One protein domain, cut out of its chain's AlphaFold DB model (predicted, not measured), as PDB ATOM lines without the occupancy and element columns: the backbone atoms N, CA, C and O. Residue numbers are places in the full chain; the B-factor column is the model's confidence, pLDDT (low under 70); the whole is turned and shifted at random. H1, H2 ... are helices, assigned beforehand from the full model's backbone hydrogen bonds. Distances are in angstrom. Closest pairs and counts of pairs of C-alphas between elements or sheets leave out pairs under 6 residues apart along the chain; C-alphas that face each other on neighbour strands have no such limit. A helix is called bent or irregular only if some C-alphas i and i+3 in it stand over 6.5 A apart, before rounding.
ATOM      1  N   VAL A  32       3.403  48.284  32.707       92.25
ATOM      2  CA  VAL A  32       4.840  48.555  32.797       92.25
ATOM      3  C   VAL A  32       5.598  47.251  32.573       92.25
ATOM      4  O   VAL A  32       5.298  46.230  33.199       92.25
ATOM      5  N   ARG A  33       6.582  47.271  31.668       94.88
ATOM      6  CA  ARG A  33       7.488  46.144  31.417       94.88
ATOM      7  C   ARG A  33       8.933  46.611  31.328       94.88
ATOM      8  O   ARG A  33       9.236  47.564  30.621       94.88
ATOM      9  N   ALA A  34       9.821  45.893  32.004       96.38
ATOM     10  CA  ALA A  34      11.263  46.014  31.851       96.38
ATOM     11  C   ALA A  34      11.767  44.969  30.845       96.38
ATOM     12  O   ALA A  34      11.249  43.854  30.794       96.38
ATOM     13  N   VAL A  35      12.790  45.305  30.062       96.00
ATOM     14  CA  VAL A  35      13.418  44.396  29.091       96.00
ATOM     15  C   VAL A  35      14.923  44.407  29.326       96.00
ATOM     16  O   VAL A  35      15.529  45.475  29.395       96.00
ATOM     17  N   LEU A  36      15.528  43.223  29.442       95.31
ATOM     18  CA  LEU A  36      16.984  43.098  29.448       95.31
ATOM     19  C   LEU A  36      17.498  43.246  28.019       95.31
ATOM     20  O   LEU A  36      17.026  42.551  27.118       95.31
ATOM     21  N   THR A  37      18.457  44.145  27.831       92.56
ATOM     22  CA  THR A  37      19.082  44.425  26.536       92.56
ATOM     23  C   THR A  37      20.569  44.112  26.588       92.56
ATOM     24  O   THR A  37      21.156  44.103  27.671       92.56
ATOM     25  N   ARG A  38      21.171  43.829  25.423       89.62
ATOM     26  CA  ARG A  38      22.572  43.385  25.308       89.62
ATOM     27  C   ARG A  38      22.884  42.188  26.216       89.62
ATOM     28  O   ARG A  38      23.960  42.107  26.799       89.62
ATOM     29  N   HIS A  39      21.918  41.285  26.353       92.06
ATOM     30  CA  HIS A  39      22.050  40.133  27.224       92.06
ATOM     31  C   HIS A  39      22.955  39.072  26.589       92.06
ATOM     32  O   HIS A  39      22.727  38.663  25.451       92.06
ATOM     33  N   ASP A  40      23.949  38.606  27.340       91.69
ATOM     34  CA  ASP A  40      24.721  37.407  27.018       91.69
ATOM     35  C   ASP A  40      24.287  36.261  27.938       91.69
ATOM     36  O   ASP A  40      24.548  36.279  29.144       91.69
ATOM     37  N   GLU A  41      23.606  35.264  27.374       89.94
ATOM     38  CA  GLU A  41      23.111  34.106  28.122       89.94
ATOM     39  C   GLU A  41      24.246  33.305  28.775       89.94
ATOM     40  O   GLU A  41      24.089  32.831  29.898       89.94
ATOM     41  N   SER A  42      25.415  33.221  28.135       92.94
ATOM     42  CA  SER A  42      26.548  32.439  28.643       92.94
ATOM     43  C   SER A  42      27.198  33.048  29.886       92.94
ATOM     44  O   SER A  42      27.776  32.326  30.695       92.94
ATOM     45  N   GLN A  43      27.084  34.369  30.057       94.69
ATOM     46  CA  GLN A  43      27.740  35.105  31.140       94.69
ATOM     47  C   GLN A  43      26.762  35.639  32.191       94.69
ATOM     48  O   GLN A  43      27.155  35.894  33.326       94.69
ATOM     49  N   GLN A  44      25.495  35.856  31.829       96.00
ATOM     50  CA  GLN A  44      24.554  36.631  32.646       96.00
ATOM     51  C   GLN A  44      23.273  35.868  33.006       96.00
ATOM     52  O   GLN A  44      22.344  36.476  33.542       96.00
ATOM     53  N   ALA A  45      23.186  34.563  32.728       94.56
ATOM     54  CA  ALA A  45      21.988  33.767  33.008       94.56
ATOM     55  C   ALA A  45      21.554  33.829  34.483       94.56
ATOM     56  O   ALA A  45      20.377  34.061  34.764       94.56
ATOM     57  N   GLU A  46      22.490  33.679  35.426       96.75
ATOM     58  CA  GLU A  46      22.175  33.674  36.863       96.75
ATOM     59  C   GLU A  46      21.626  35.022  37.342       96.75
ATOM     60  O   GLU A  46      20.582  35.079  37.995       96.75
ATOM     61  N   LEU A  47      22.278  36.125  36.962       96.12
ATOM     62  CA  LEU A  47      21.805  37.466  37.305       96.12
ATOM     63  C   LEU A  47      20.442  37.751  36.664       96.12
ATOM     64  O   LEU A  47      19.550  38.279  37.325       96.12
ATOM     65  N   ALA A  48      20.242  37.364  35.401       95.50
ATOM     66  CA  ALA A  48      18.961  37.526  34.723       95.50
ATOM     67  C   ALA A  48      17.839  36.721  35.405       95.50
ATOM     68  O   ALA A  48      16.709  37.206  35.503       95.50
ATOM     69  N   ALA A  49      18.139  35.519  35.904       95.31
ATOM     70  CA  ALA A  49      17.201  34.714  36.680       95.31
ATOM     71  C   ALA A  49      16.869  35.368  38.031       95.31
ATOM     72  O   ALA A  49      15.694  35.451  38.394       95.31
ATOM     73  N   LEU A  50      17.868  35.911  38.734       97.06
ATOM     74  CA  LEU A  50      17.662  36.659  39.977       97.06
ATOM     75  C   LEU A  50      16.779  37.896  39.752       97.06
ATOM     76  O   LEU A  50      15.815  38.118  40.485       97.06
ATOM     77  N   MET A  51      17.062  38.676  38.706       97.00
ATOM     78  CA  MET A  51      16.246  39.833  38.326       97.00
ATOM     79  C   MET A  51      14.812  39.419  37.987       97.00
ATOM     80  O   MET A  51      13.874  40.104  38.388       97.00
ATOM     81  N   GLN A  52      14.625  38.298  37.281       96.50
ATOM     82  CA  GLN A  52      13.297  37.772  36.962       96.50
ATOM     83  C   GLN A  52      12.529  37.356  38.220       96.50
ATOM     84  O   GLN A  52      11.334  37.631  38.308       96.50
ATOM     85  N   ALA A  53      13.198  36.730  39.191       96.94
ATOM     86  CA  ALA A  53      12.593  36.364  40.467       96.94
ATOM     87  C   ALA A  53      12.180  37.603  41.277       96.94
ATOM     88  O   ALA A  53      11.096  37.624  41.854       96.94
ATOM     89  N   TYR A  54      13.009  38.653  41.276       97.19
ATOM     90  CA  TYR A  54      12.747  39.884  42.021       97.19
ATOM     91  C   TYR A  54      11.669  40.769  41.375       97.19
ATOM     92  O   TYR A  54      10.748  41.230  42.043       97.19
ATOM     93  N   LEU A  55      11.760  41.002  40.064       96.38
ATOM     94  CA  LEU A  55      10.846  41.878  39.321       96.38
ATOM     95  C   LEU A  55       9.567  41.160  38.869       96.38
ATOM     96  O   LEU A  55       8.619  41.805  38.414       96.38
ATOM     97  N   GLY A  56       9.532  39.831  38.960       95.88
ATOM     98  CA  GLY A  56       8.374  39.008  38.641       95.88
ATOM     99  C   GLY A  56       7.814  39.315  37.254       95.88
ATOM    100  O   GLY A  56       8.529  39.322  36.256       95.88
ATOM    101  N   LYS A  57       6.511  39.599  37.192       93.44
ATOM    102  CA  LYS A  57       5.821  39.905  35.932       93.44
ATOM    103  C   LYS A  57       6.244  41.246  35.330       93.44
ATOM    104  O   LYS A  57       5.987  41.456  34.155       93.44
ATOM    105  N   THR A  58       6.876  42.151  36.068       95.62
ATOM    106  CA  THR A  58       7.321  43.424  35.489       95.62
ATOM    107  C   THR A  58       8.478  43.201  34.519       95.62
ATOM    108  O   THR A  58       8.554  43.880  33.501       95.62
ATOM    109  N   LEU A  59       9.343  42.210  34.751       96.94
ATOM    110  CA  LEU A  59      10.388  41.863  33.790       96.94
ATOM    111  C   LEU A  59       9.823  40.995  32.658       96.94
ATOM    112  O   LEU A  59       9.146  39.992  32.893       96.94
ATOM    113  N   SER A  60      10.094  41.401  31.420       95.50
ATOM    114  CA  SER A  60       9.764  40.645  30.215       95.50
ATOM    115  C   SER A  60      10.441  39.269  30.246       95.50
ATOM    116  O   SER A  60      11.642  39.200  30.506       95.50
ATOM    117  N   PRO A  61       9.718  38.184  29.903       91.62
ATOM    118  CA  PRO A  61      10.327  36.863  29.756       91.62
ATOM    119  C   PRO A  61      11.235  36.782  28.519       91.62
ATOM    120  O   PRO A  61      12.113  35.928  28.450       91.62
ATOM    121  N   HIS A  62      11.036  37.675  27.543       94.62
ATOM    122  CA  HIS A  62      11.901  37.819  26.377       94.62
ATOM    123  C   HIS A  62      13.006  38.833  26.669       94.62
ATOM    124  O   HIS A  62      12.740  39.912  27.211       94.62
ATOM    125  N   ARG A  63      14.228  38.495  26.263       93.44
ATOM    126  CA  ARG A  63      15.438  39.299  26.458       93.44
ATOM    127  C   ARG A  63      16.028  39.615  25.091       93.44
ATOM    128  O   ARG A  63      15.977  38.764  24.210       93.44
ATOM    129  N   GLN A  64      16.573  40.813  24.915       93.06
ATOM    130  CA  GLN A  64      17.290  41.171  23.694       93.06
ATOM    131  C   GLN A  64      18.750  40.772  23.854       93.06
ATOM    132  O   GLN A  64      19.471  41.335  24.685       93.06
ATOM    133  N   GLY A  65      19.153  39.775  23.070       89.38
ATOM    134  CA  GLY A  65      20.514  39.272  23.074       89.38
ATOM    135  C   GLY A  65      21.502  40.318  22.569       89.38
ATOM    136  O   GLY A  65      21.149  41.223  21.806       89.38
ATOM    137  N   PHE A  66      22.756  40.198  22.992       87.00
ATOM    138  CA  PHE A  66      23.843  40.888  22.314       87.00
ATOM    139  C   PHE A  66      23.933  40.408  20.856       87.00
ATOM    140  O   PHE A  66      23.867  39.211  20.580       87.00
ATOM    141  N   THR A  67      24.076  41.341  19.916       83.00
ATOM    142  CA  THR A  67      24.178  41.030  18.488       83.00
ATOM    143  C   THR A  67      25.121  42.001  17.794       83.00
ATOM    144  O   THR A  67      25.111  43.194  18.089       83.00
ATOM    145  N   ALA A  68      25.907  41.491  16.845       77.25
ATOM    146  CA  ALA A  68      26.780  42.301  15.996       77.25
ATOM    147  C   ALA A  68      26.003  43.129  14.952       77.25
ATOM    148  O   ALA A  68      26.576  44.014  14.332       77.25
ATOM    149  N   LEU A  69      24.704  42.853  14.766       76.75
ATOM    150  CA  LEU A  69      23.835  43.587  13.835       76.75
ATOM    151  C   LEU A  69      23.524  45.017  14.298       76.75
ATOM    152  O   LEU A  69      23.032  45.822  13.516       76.75
ATOM    153  N   ILE A  70      23.749  45.317  15.578       75.50
ATOM    154  CA  ILE A  70      23.557  46.647  16.148       75.50
ATOM    155  C   ILE A  70      24.944  47.179  16.469       75.50
ATOM    156  O   ILE A  70      25.621  46.650  17.353       75.50
ATOM    157  N   GLY A  71      25.355  48.215  15.738       62.81
ATOM    158  CA  GLY A  71      26.664  48.833  15.899       62.81
ATOM    159  C   GLY A  71      26.953  49.247  17.346       62.81
ATOM    160  O   GLY A  71      26.064  49.638  18.115       62.81
ATOM    161  N   GLN A  72      28.231  49.181  17.721       59.28
ATOM    162  CA  GLN A  72      28.739  49.935  18.866       59.28
ATOM    163  C   GLN A  72      28.579  51.432  18.552       59.28
ATOM    164  O   GLN A  72      28.605  51.834  17.389       59.28
ATOM    165  N   ALA A  73      28.375  52.274  19.568       53.53
ATOM    166  CA  ALA A  73      28.172  53.705  19.347       53.53
ATOM    167  C   ALA A  73      29.336  54.299  18.522       53.53
ATOM    168  O   ALA A  73      30.460  54.345  19.014       53.53
ATOM    169  N   GLY A  74      29.066  54.739  17.285       54.78
ATOM    170  CA  GLY A  74      30.056  55.356  16.390       54.78
ATOM    171  C   GLY A  74      30.384  54.591  15.098       54.78
ATOM    172  O   GLY A  74      30.931  55.203  14.186       54.78
ATOM    173  N   GLU A  75      30.001  53.318  14.958       60.56
ATOM    174  CA  GLU A  75      30.059  52.570  13.689       60.56
ATOM    175  C   GLU A  75      28.631  52.365  13.166       60.56
ATOM    176  O   GLU A  75      27.770  51.980  13.949       60.56
ATOM    177  N   GLN A  76      28.378  52.706  11.889       57.00
ATOM    178  CA  GLN A  76      27.085  52.641  11.170       57.00
ATOM    179  C   GLN A  76      25.848  52.405  12.061       57.00
ATOM    180  O   GLN A  76      25.483  51.278  12.393       57.00
ATOM    181  N   VAL A  77      25.180  53.499  12.441       57.22
ATOM    182  CA  VAL A  77      23.967  53.464  13.268       57.22
ATOM    183  C   VAL A  77      22.778  53.057  12.398       57.22
ATOM    184  O   VAL A  77      22.006  53.903  11.958       57.22
ATOM    185  N   SER A  78      22.645  51.764  12.123       65.25
ATOM    186  CA  SER A  78      21.415  51.195  11.573       65.25
ATOM    187  C   SER A  78      20.608  50.565  12.701       65.25
ATOM    188  O   SER A  78      21.143  49.836  13.541       65.25
ATOM    189  N   GLY A  79      19.305  50.841  12.741       77.56
ATOM    190  CA  GLY A  79      18.390  50.073  13.575       77.56
ATOM    191  C   GLY A  79      18.415  48.591  13.188       77.56
ATOM    192  O   GLY A  79      18.712  48.231  12.050       77.56
ATOM    193  N   ILE A  80      18.034  47.702  14.111       82.81
ATOM    194  CA  ILE A  80      18.013  46.246  13.862       82.81
ATOM    195  C   ILE A  80      17.169  45.843  12.635       82.81
ATOM    196  O   ILE A  80      17.449  44.842  11.981       82.81
ATOM    197  N   TYR A  81      16.145  46.636  12.313       84.38
ATOM    198  CA  TYR A  81      15.274  46.435  11.151       84.38
ATOM    199  C   TYR A  81      15.745  47.165   9.890       84.38
ATOM    200  O   TYR A  81      15.190  46.940   8.820       84.38
ATOM    201  N   GLU A  82      16.746  48.030  10.018       83.19
ATOM    202  CA  GLU A  82      17.351  48.787   8.920       83.19
ATOM    203  C   GLU A  82      18.630  48.115   8.411       83.19
ATOM    204  O   GLU A  82      19.050  48.380   7.289       83.19
ATOM    205  N   ALA A  83      19.233  47.232   9.215       80.31
ATOM    206  CA  ALA A  83      20.368  46.418   8.808       80.31
ATOM    207  C   ALA A  83      20.004  45.544   7.594       80.31
ATOM    208  O   ALA A  83      19.034  44.773   7.625       80.31
ATOM    209  N   ASP A  84      20.805  45.648   6.531       82.31
ATOM    210  CA  ASP A  84      20.623  44.857   5.320       82.31
ATOM    211  C   ASP A  84      21.061  43.412   5.570       82.31
ATOM    212  O   ASP A  84      22.188  43.136   5.976       82.31
ATOM    213  N   TYR A  85      20.173  42.456   5.306       81.12
ATOM    214  CA  TYR A  85      20.463  41.036   5.491       81.12
ATOM    215  C   TYR A  85      21.605  40.530   4.599       81.12
ATOM    216  O   TYR A  85      22.164  39.474   4.886       81.12
ATOM    217  N   ARG A  86      21.927  41.241   3.510       85.94
ATOM    218  CA  ARG A  86      22.978  40.873   2.549       85.94
ATOM    219  C   ARG A  86      24.382  41.128   3.081       85.94
ATOM    220  O   ARG A  86      25.318  40.486   2.610       85.94
ATOM    221  N   ASP A  87      24.513  41.999   4.076       83.56
ATOM    222  CA  ASP A  87      25.796  42.316   4.707       83.56
ATOM    223  C   ASP A  87      26.208  41.254   5.743       83.56
ATOM    224  O   ASP A  87      27.323  41.272   6.264       83.56
ATOM    225  N   PHE A  88      25.330  40.284   6.021       81.25
ATOM    226  CA  PHE A  88      25.533  39.253   7.033       81.25
ATOM    227  C   PHE A  88      25.257  37.852   6.484       81.25
ATOM    228  O   PHE A  88      24.530  37.647   5.513       81.25
ATOM    229  N   ASN A  89      25.781  36.835   7.171       86.88
ATOM    230  CA  ASN A  89      25.275  35.481   6.983       86.88
ATOM    231  C   ASN A  89      23.783  35.446   7.371       86.88
ATOM    232  O   ASN A  89      23.404  35.922   8.442       86.88
ATOM    233  N   ARG A  90      22.945  34.841   6.519       86.00
ATOM    234  CA  ARG A  90      21.496  34.687   6.725       86.00
ATOM    235  C   ARG A  90      21.132  34.142   8.108       86.00
ATOM    236  O   ARG A  90      20.179  34.623   8.714       86.00
ATOM    237  N   GLU A  91      21.858  33.139   8.597       86.69
ATOM    238  CA  GLU A  91      21.604  32.528   9.906       86.69
ATOM    239  C   GLU A  91      21.925  33.499  11.047       86.69
ATOM    240  O   GLU A  91      21.143  33.639  11.987       86.69
ATOM    241  N   THR A  92      23.033  34.235  10.931       83.25
ATOM    242  CA  THR A  92      23.420  35.287  11.879       83.25
ATOM    243  C   THR A  92      22.406  36.426  11.895       83.25
ATOM    244  O   THR A  92      22.019  36.875  12.972       83.25
ATOM    245  N   TYR A  93      21.927  36.852  10.722       85.50
ATOM    246  CA  TYR A  93      20.891  37.876  10.603       85.50
ATOM    247  C   TYR A  93      19.585  37.436  11.274       85.50
ATOM    248  O   TYR A  93      19.040  38.154  12.112       85.50
ATOM    249  N   ALA A  94      19.108  36.228  10.953       88.44
ATOM    250  CA  ALA A  94      17.878  35.684  11.519       88.44
ATOM    251  C   ALA A  94      17.962  35.555  13.049       88.44
ATOM    252  O   ALA A  94      17.093  36.067  13.751       88.44
ATOM    253  N   ARG A  95      19.041  34.955  13.570       84.75
ATOM    254  CA  ARG A  95      19.263  34.791  15.016       84.75
ATOM    255  C   ARG A  95      19.391  36.133  15.733       84.75
ATOM    256  O   ARG A  95      18.808  36.329  16.793       84.75
ATOM    257  N   GLY A  96      20.131  37.077  15.149       83.06
ATOM    258  CA  GLY A  96      20.317  38.404  15.731       83.06
ATOM    259  C   GLY A  96      19.026  39.226  15.780       83.06
ATOM    260  O   GLY A  96      18.887  40.072  16.659       83.06
ATOM    261  N   ARG A  97      18.074  38.962  14.878       89.69
ATOM    262  CA  ARG A  97      16.750  39.598  14.859       89.69
ATOM    263  C   ARG A  97      15.707  38.923  15.735       89.69
ATOM    264  O   ARG A  97      14.851  39.616  16.279       89.69
ATOM    265  N   GLU A  98      15.776  37.607  15.885       91.50
ATOM    266  CA  GLU A  98      14.764  36.798  16.570       91.50
ATOM    267  C   GLU A  98      14.398  37.354  17.955       91.50
ATOM    268  O   GLU A  98      13.220  37.512  18.283       91.50
ATOM    269  N   THR A  99      15.396  37.742  18.754       91.38
ATOM    270  CA  THR A  99      15.148  38.287  20.096       91.38
ATOM    271  C   THR A  99      14.436  39.644  20.067       91.38
ATOM    272  O   THR A  99      13.624  39.946  20.945       91.38
ATOM    273  N   PHE A 100      14.694  40.464  19.044       92.44
ATOM    274  CA  PHE A 100      14.021  41.751  18.853       92.44
ATOM    275  C   PHE A 100      12.579  41.544  18.408       92.44
ATOM    276  O   PHE A 100      11.676  42.122  19.014       92.44
ATOM    277  N   ASP A 101      12.360  40.648  17.446       94.69
ATOM    278  CA  ASP A 101      11.028  40.276  16.975       94.69
ATOM    279  C   ASP A 101      10.168  39.730  18.132       94.69
ATOM    280  O   ASP A 101       9.015  40.137  18.293       94.69
ATOM    281  N   ALA A 102      10.738  38.897  19.011       95.25
ATOM    282  CA  ALA A 102      10.052  38.378  20.196       95.25
ATOM    283  C   ALA A 102       9.659  39.487  21.188       95.25
ATOM    284  O   ALA A 102       8.510  39.550  21.637       95.25
ATOM    285  N   THR A 103      10.581  40.402  21.511       95.00
ATOM    286  CA  THR A 103      10.262  41.532  22.405       95.00
ATOM    287  C   THR A 103       9.236  42.489  21.800       95.00
ATOM    288  O   THR A 103       8.331  42.938  22.504       95.00
ATOM    289  N   TYR A 104       9.302  42.742  20.492       95.12
ATOM    290  CA  TYR A 104       8.330  43.577  19.793       95.12
ATOM    291  C   TYR A 104       6.951  42.910  19.713       95.12
ATOM    292  O   TYR A 104       5.927  43.566  19.899       95.12
ATOM    293  N   ALA A 105       6.892  41.592  19.502       96.88
ATOM    294  CA  ALA A 105       5.647  40.835  19.563       96.88
ATOM    295  C   ALA A 105       5.003  40.903  20.958       96.88
ATOM    296  O   ALA A 105       3.793  41.118  21.061       96.88
ATOM    297  N   ALA A 106       5.800  40.787  22.024       95.56
ATOM    298  CA  ALA A 106       5.319  40.927  23.398       95.56
ATOM    299  C   ALA A 106       4.783  42.339  23.684       95.56
ATOM    300  O   ALA A 106       3.705  42.475  24.266       95.56
ATOM    301  N   PHE A 107       5.483  43.377  23.216       95.44
ATOM    302  CA  PHE A 107       5.010  44.759  23.281       95.44
ATOM    303  C   PHE A 107       3.681  44.945  22.535       95.44
ATOM    304  O   PHE A 107       2.722  45.448  23.116       95.44
ATOM    305  N   LYS A 108       3.578  44.480  21.283       97.19
ATOM    306  CA  LYS A 108       2.331  44.568  20.506       97.19
ATOM    307  C   LYS A 108       1.173  43.875  21.210       97.19
ATOM    308  O   LYS A 108       0.079  44.424  21.261       97.19
ATOM    309  N   LYS A 109       1.399  42.683  21.768       96.31
ATOM    310  CA  LYS A 109       0.366  41.952  22.514       96.31
ATOM    311  C   LYS A 109      -0.127  42.750  23.721       96.31
ATOM    312  O   LYS A 109      -1.324  42.761  23.985       96.31
ATOM    313  N   LEU A 110       0.786  43.404  24.436       95.25
ATOM    314  CA  LEU A 110       0.465  44.254  25.576       95.25
ATOM    315  C   LEU A 110      -0.355  45.477  25.141       95.25
ATOM    316  O   LEU A 110      -1.435  45.687  25.679       95.25
ATOM    317  N   LEU A 111       0.096  46.205  24.116       96.19
ATOM    318  CA  LEU A 111      -0.603  47.375  23.575       96.19
ATOM    319  C   LEU A 111      -2.017  47.034  23.082       96.19
ATOM    320  O   LEU A 111      -2.990  47.664  23.485       96.19
ATOM    321  N   LEU A 112      -2.140  45.999  22.247       97.62
ATOM    322  CA  LEU A 112      -3.436  45.555  21.729       97.62
ATOM    323  C   LEU A 112      -4.353  45.044  22.848       97.62
ATOM    324  O   LEU A 112      -5.566  45.221  22.778       97.62
ATOM    325  N   GLY A 113      -3.783  44.416  23.880       97.19
ATOM    326  CA  GLY A 113      -4.527  43.966  25.051       97.19
ATOM    327  C   GLY A 113      -5.130  45.122  25.849       97.19
ATOM    328  O   GLY A 113      -6.289  45.031  26.244       97.19
ATOM    329  N   VAL A 114      -4.374  46.210  26.034       96.38
ATOM    330  CA  VAL A 114      -4.849  47.440  26.689       96.38
ATOM    331  C   VAL A 114      -6.011  48.046  25.906       96.38
ATOM    332  O   VAL A 114      -7.098  48.191  26.457       96.38
ATOM    333  N   TRP A 115      -5.849  48.264  24.598       96.31
ATOM    334  CA  TRP A 115      -6.936  48.804  23.773       96.31
ATOM    335  C   TRP A 115      -8.184  47.931  23.781       96.31
ATOM    336  O   TRP A 115      -9.297  48.445  23.845       96.31
ATOM    337  N   ARG A 116      -8.019  46.604  23.746       97.50
ATOM    338  CA  ARG A 116      -9.162  45.693  23.797       97.50
ATOM    339  C   ARG A 116      -9.888  45.755  25.142       97.50
ATOM    340  O   ARG A 116     -11.112  45.664  25.162       97.50
ATOM    341  N   ARG A 117      -9.158  45.881  26.253       96.62
ATOM    342  CA  ARG A 117      -9.749  46.069  27.584       96.62
ATOM    343  C   ARG A 117     -10.577  47.356  27.622       96.62
ATOM    344  O   ARG A 117     -11.714  47.314  28.081       96.62
ATOM    345  N   ASP A 118     -10.046  48.453  27.090       94.81
ATOM    346  CA  ASP A 118     -10.727  49.753  27.110       94.81
ATOM    347  C   ASP A 118     -11.965  49.763  26.204       94.81
ATOM    348  O   ASP A 118     -13.020  50.259  26.590       94.81
ATOM    349  N   GLU A 119     -11.871  49.143  25.025       96.81
ATOM    350  CA  GLU A 119     -13.003  48.956  24.111       96.81
ATOM    351  C   GLU A 119     -14.152  48.178  24.778       96.81
ATOM    352  O   GLU A 119     -15.321  48.504  24.577       96.81
ATOM    353  N   LEU A 120     -13.835  47.146  25.569       97.12
ATOM    354  CA  LEU A 120     -14.836  46.371  26.303       97.12
ATOM    355  C   LEU A 120     -15.470  47.189  27.431       97.12
ATOM    356  O   LEU A 120     -16.693  47.223  27.519       97.12
ATOM    357  N   ALA A 121     -14.666  47.907  28.218       94.50
ATOM    358  CA  ALA A 121     -15.169  48.774  29.283       94.50
ATOM    359  C   ALA A 121     -16.111  49.869  28.747       94.50
ATOM    360  O   ALA A 121     -17.133  50.171  29.358       94.50
ATOM    361  N   GLN A 122     -15.809  50.436  27.573       93.56
ATOM    362  CA  GLN A 122     -16.685  51.412  26.917       93.56
ATOM    363  C   GLN A 122     -18.014  50.809  26.455       93.56
ATOM    364  O   GLN A 122     -19.035  51.487  26.514       93.56
ATOM    365  N   ARG A 123     -18.012  49.555  25.986       95.19
ATOM    366  CA  ARG A 123     -19.241  48.851  25.589       95.19
ATOM    367  C   ARG A 123     -20.120  48.553  26.793       95.19
ATOM    368  O   ARG A 123     -21.302  48.852  26.740       95.19
ATOM    369  N   GLU A 124     -19.533  48.039  27.871       94.25
ATOM    370  CA  GLU A 124     -20.252  47.752  29.119       94.25
ATOM    371  C   GLU A 124     -20.860  49.016  29.740       94.25
ATOM    372  O   GLU A 124     -21.956  48.963  30.275       94.25
ATOM    373  N   ALA A 125     -20.186  50.166  29.642       89.69
ATOM    374  CA  ALA A 125     -20.719  51.438  30.135       89.69
ATOM    375  C   ALA A 125     -21.834  52.040  29.254       89.69
ATOM    376  O   ALA A 125     -22.497  52.987  29.679       89.69
ATOM    377  N   ALA A 126     -21.991  51.558  28.017       84.00
ATOM    378  CA  ALA A 126     -23.009  52.024  27.076       84.00
ATOM    379  C   ALA A 126     -24.297  51.177  27.104       84.00
ATOM    380  O   ALA A 126     -25.306  51.618  26.549       84.00
ATOM    381  N   GLU A 127     -24.246  49.986  27.709       72.19
ATOM    382  CA  GLU A 127     -25.390  49.098  27.977       72.19
ATOM    383  C   GLU A 127     -26.096  49.465  29.292       72.19
ATOM    384  O   GLU A 127     -27.349  49.411  29.302       72.19
TER     385      GLU A 127
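What this domain is: This is residues 32 to 127 of the 127 residues of the protein "Plasmid partitioning protein RepA" of Thalassobacter stenotrophicus (UniProt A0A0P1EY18). One long helix, H2, makes the long axis, and the shorter helix H1 runs much the same way at a distance from it, with the extended stretches 32 to 40 and 59 to 66 between the two. The link's later part, residues 67 to 89, folds in loops around the beginning of H2, while residues 111 to 127 stick out at the other end. The printed part has 96 residues with two named helices, H1 then H2, and no named strand; its class is all helix. It is loose, with a radius of gyration of the C-alphas of 17.6 A, and elongated, spanning 56 by 34 by 25 A.

Where its parts are: Find C-alpha 90 at (21.496, 34.687, 6.725); from there H2, residues 90 to 124, runs 49.1 A to C-alpha 124 at (-20.252, 47.752, 29.119). Then look at C-alpha 41 at (23.111, 34.106, 28.122), where H1, residues 41 to 58, begins; its first and last C-alphas are 19.8 A apart. From first to last C-alpha of each helix, x falls while y and z rise.

How they stand to each other: Look in H2 near residue 99 for a kink of 33 degrees; it is only just irregular, with C-alphas 96 and 99 6.8 A apart. H1 has a kink of 70 degrees near residue 52 and is irregular, with C-alphas 54 and 57 9.2 A apart. H1 and H2 are apart, with no C-alpha of the one within 8 A of the other. O i to N i+4 pairs are within hydrogen-bond range in 29 of 31 cases in H2 and 10 of 14 in H1.

The domain as a whole: The farthest C-alphas, those of Glu 75 and Glu 127, are 57.4 A apart. The printed part has no cut and ends at the chain's last residue. Follow residues 59 to 89 for the long link of 31 residues. Residues 42 to 47 of H1 and residues 111 to 127, of which 111 to 124 belong to H2, stand free. Mean pLDDT of the printed part is 88.6; residues 71 to 78 are under 70.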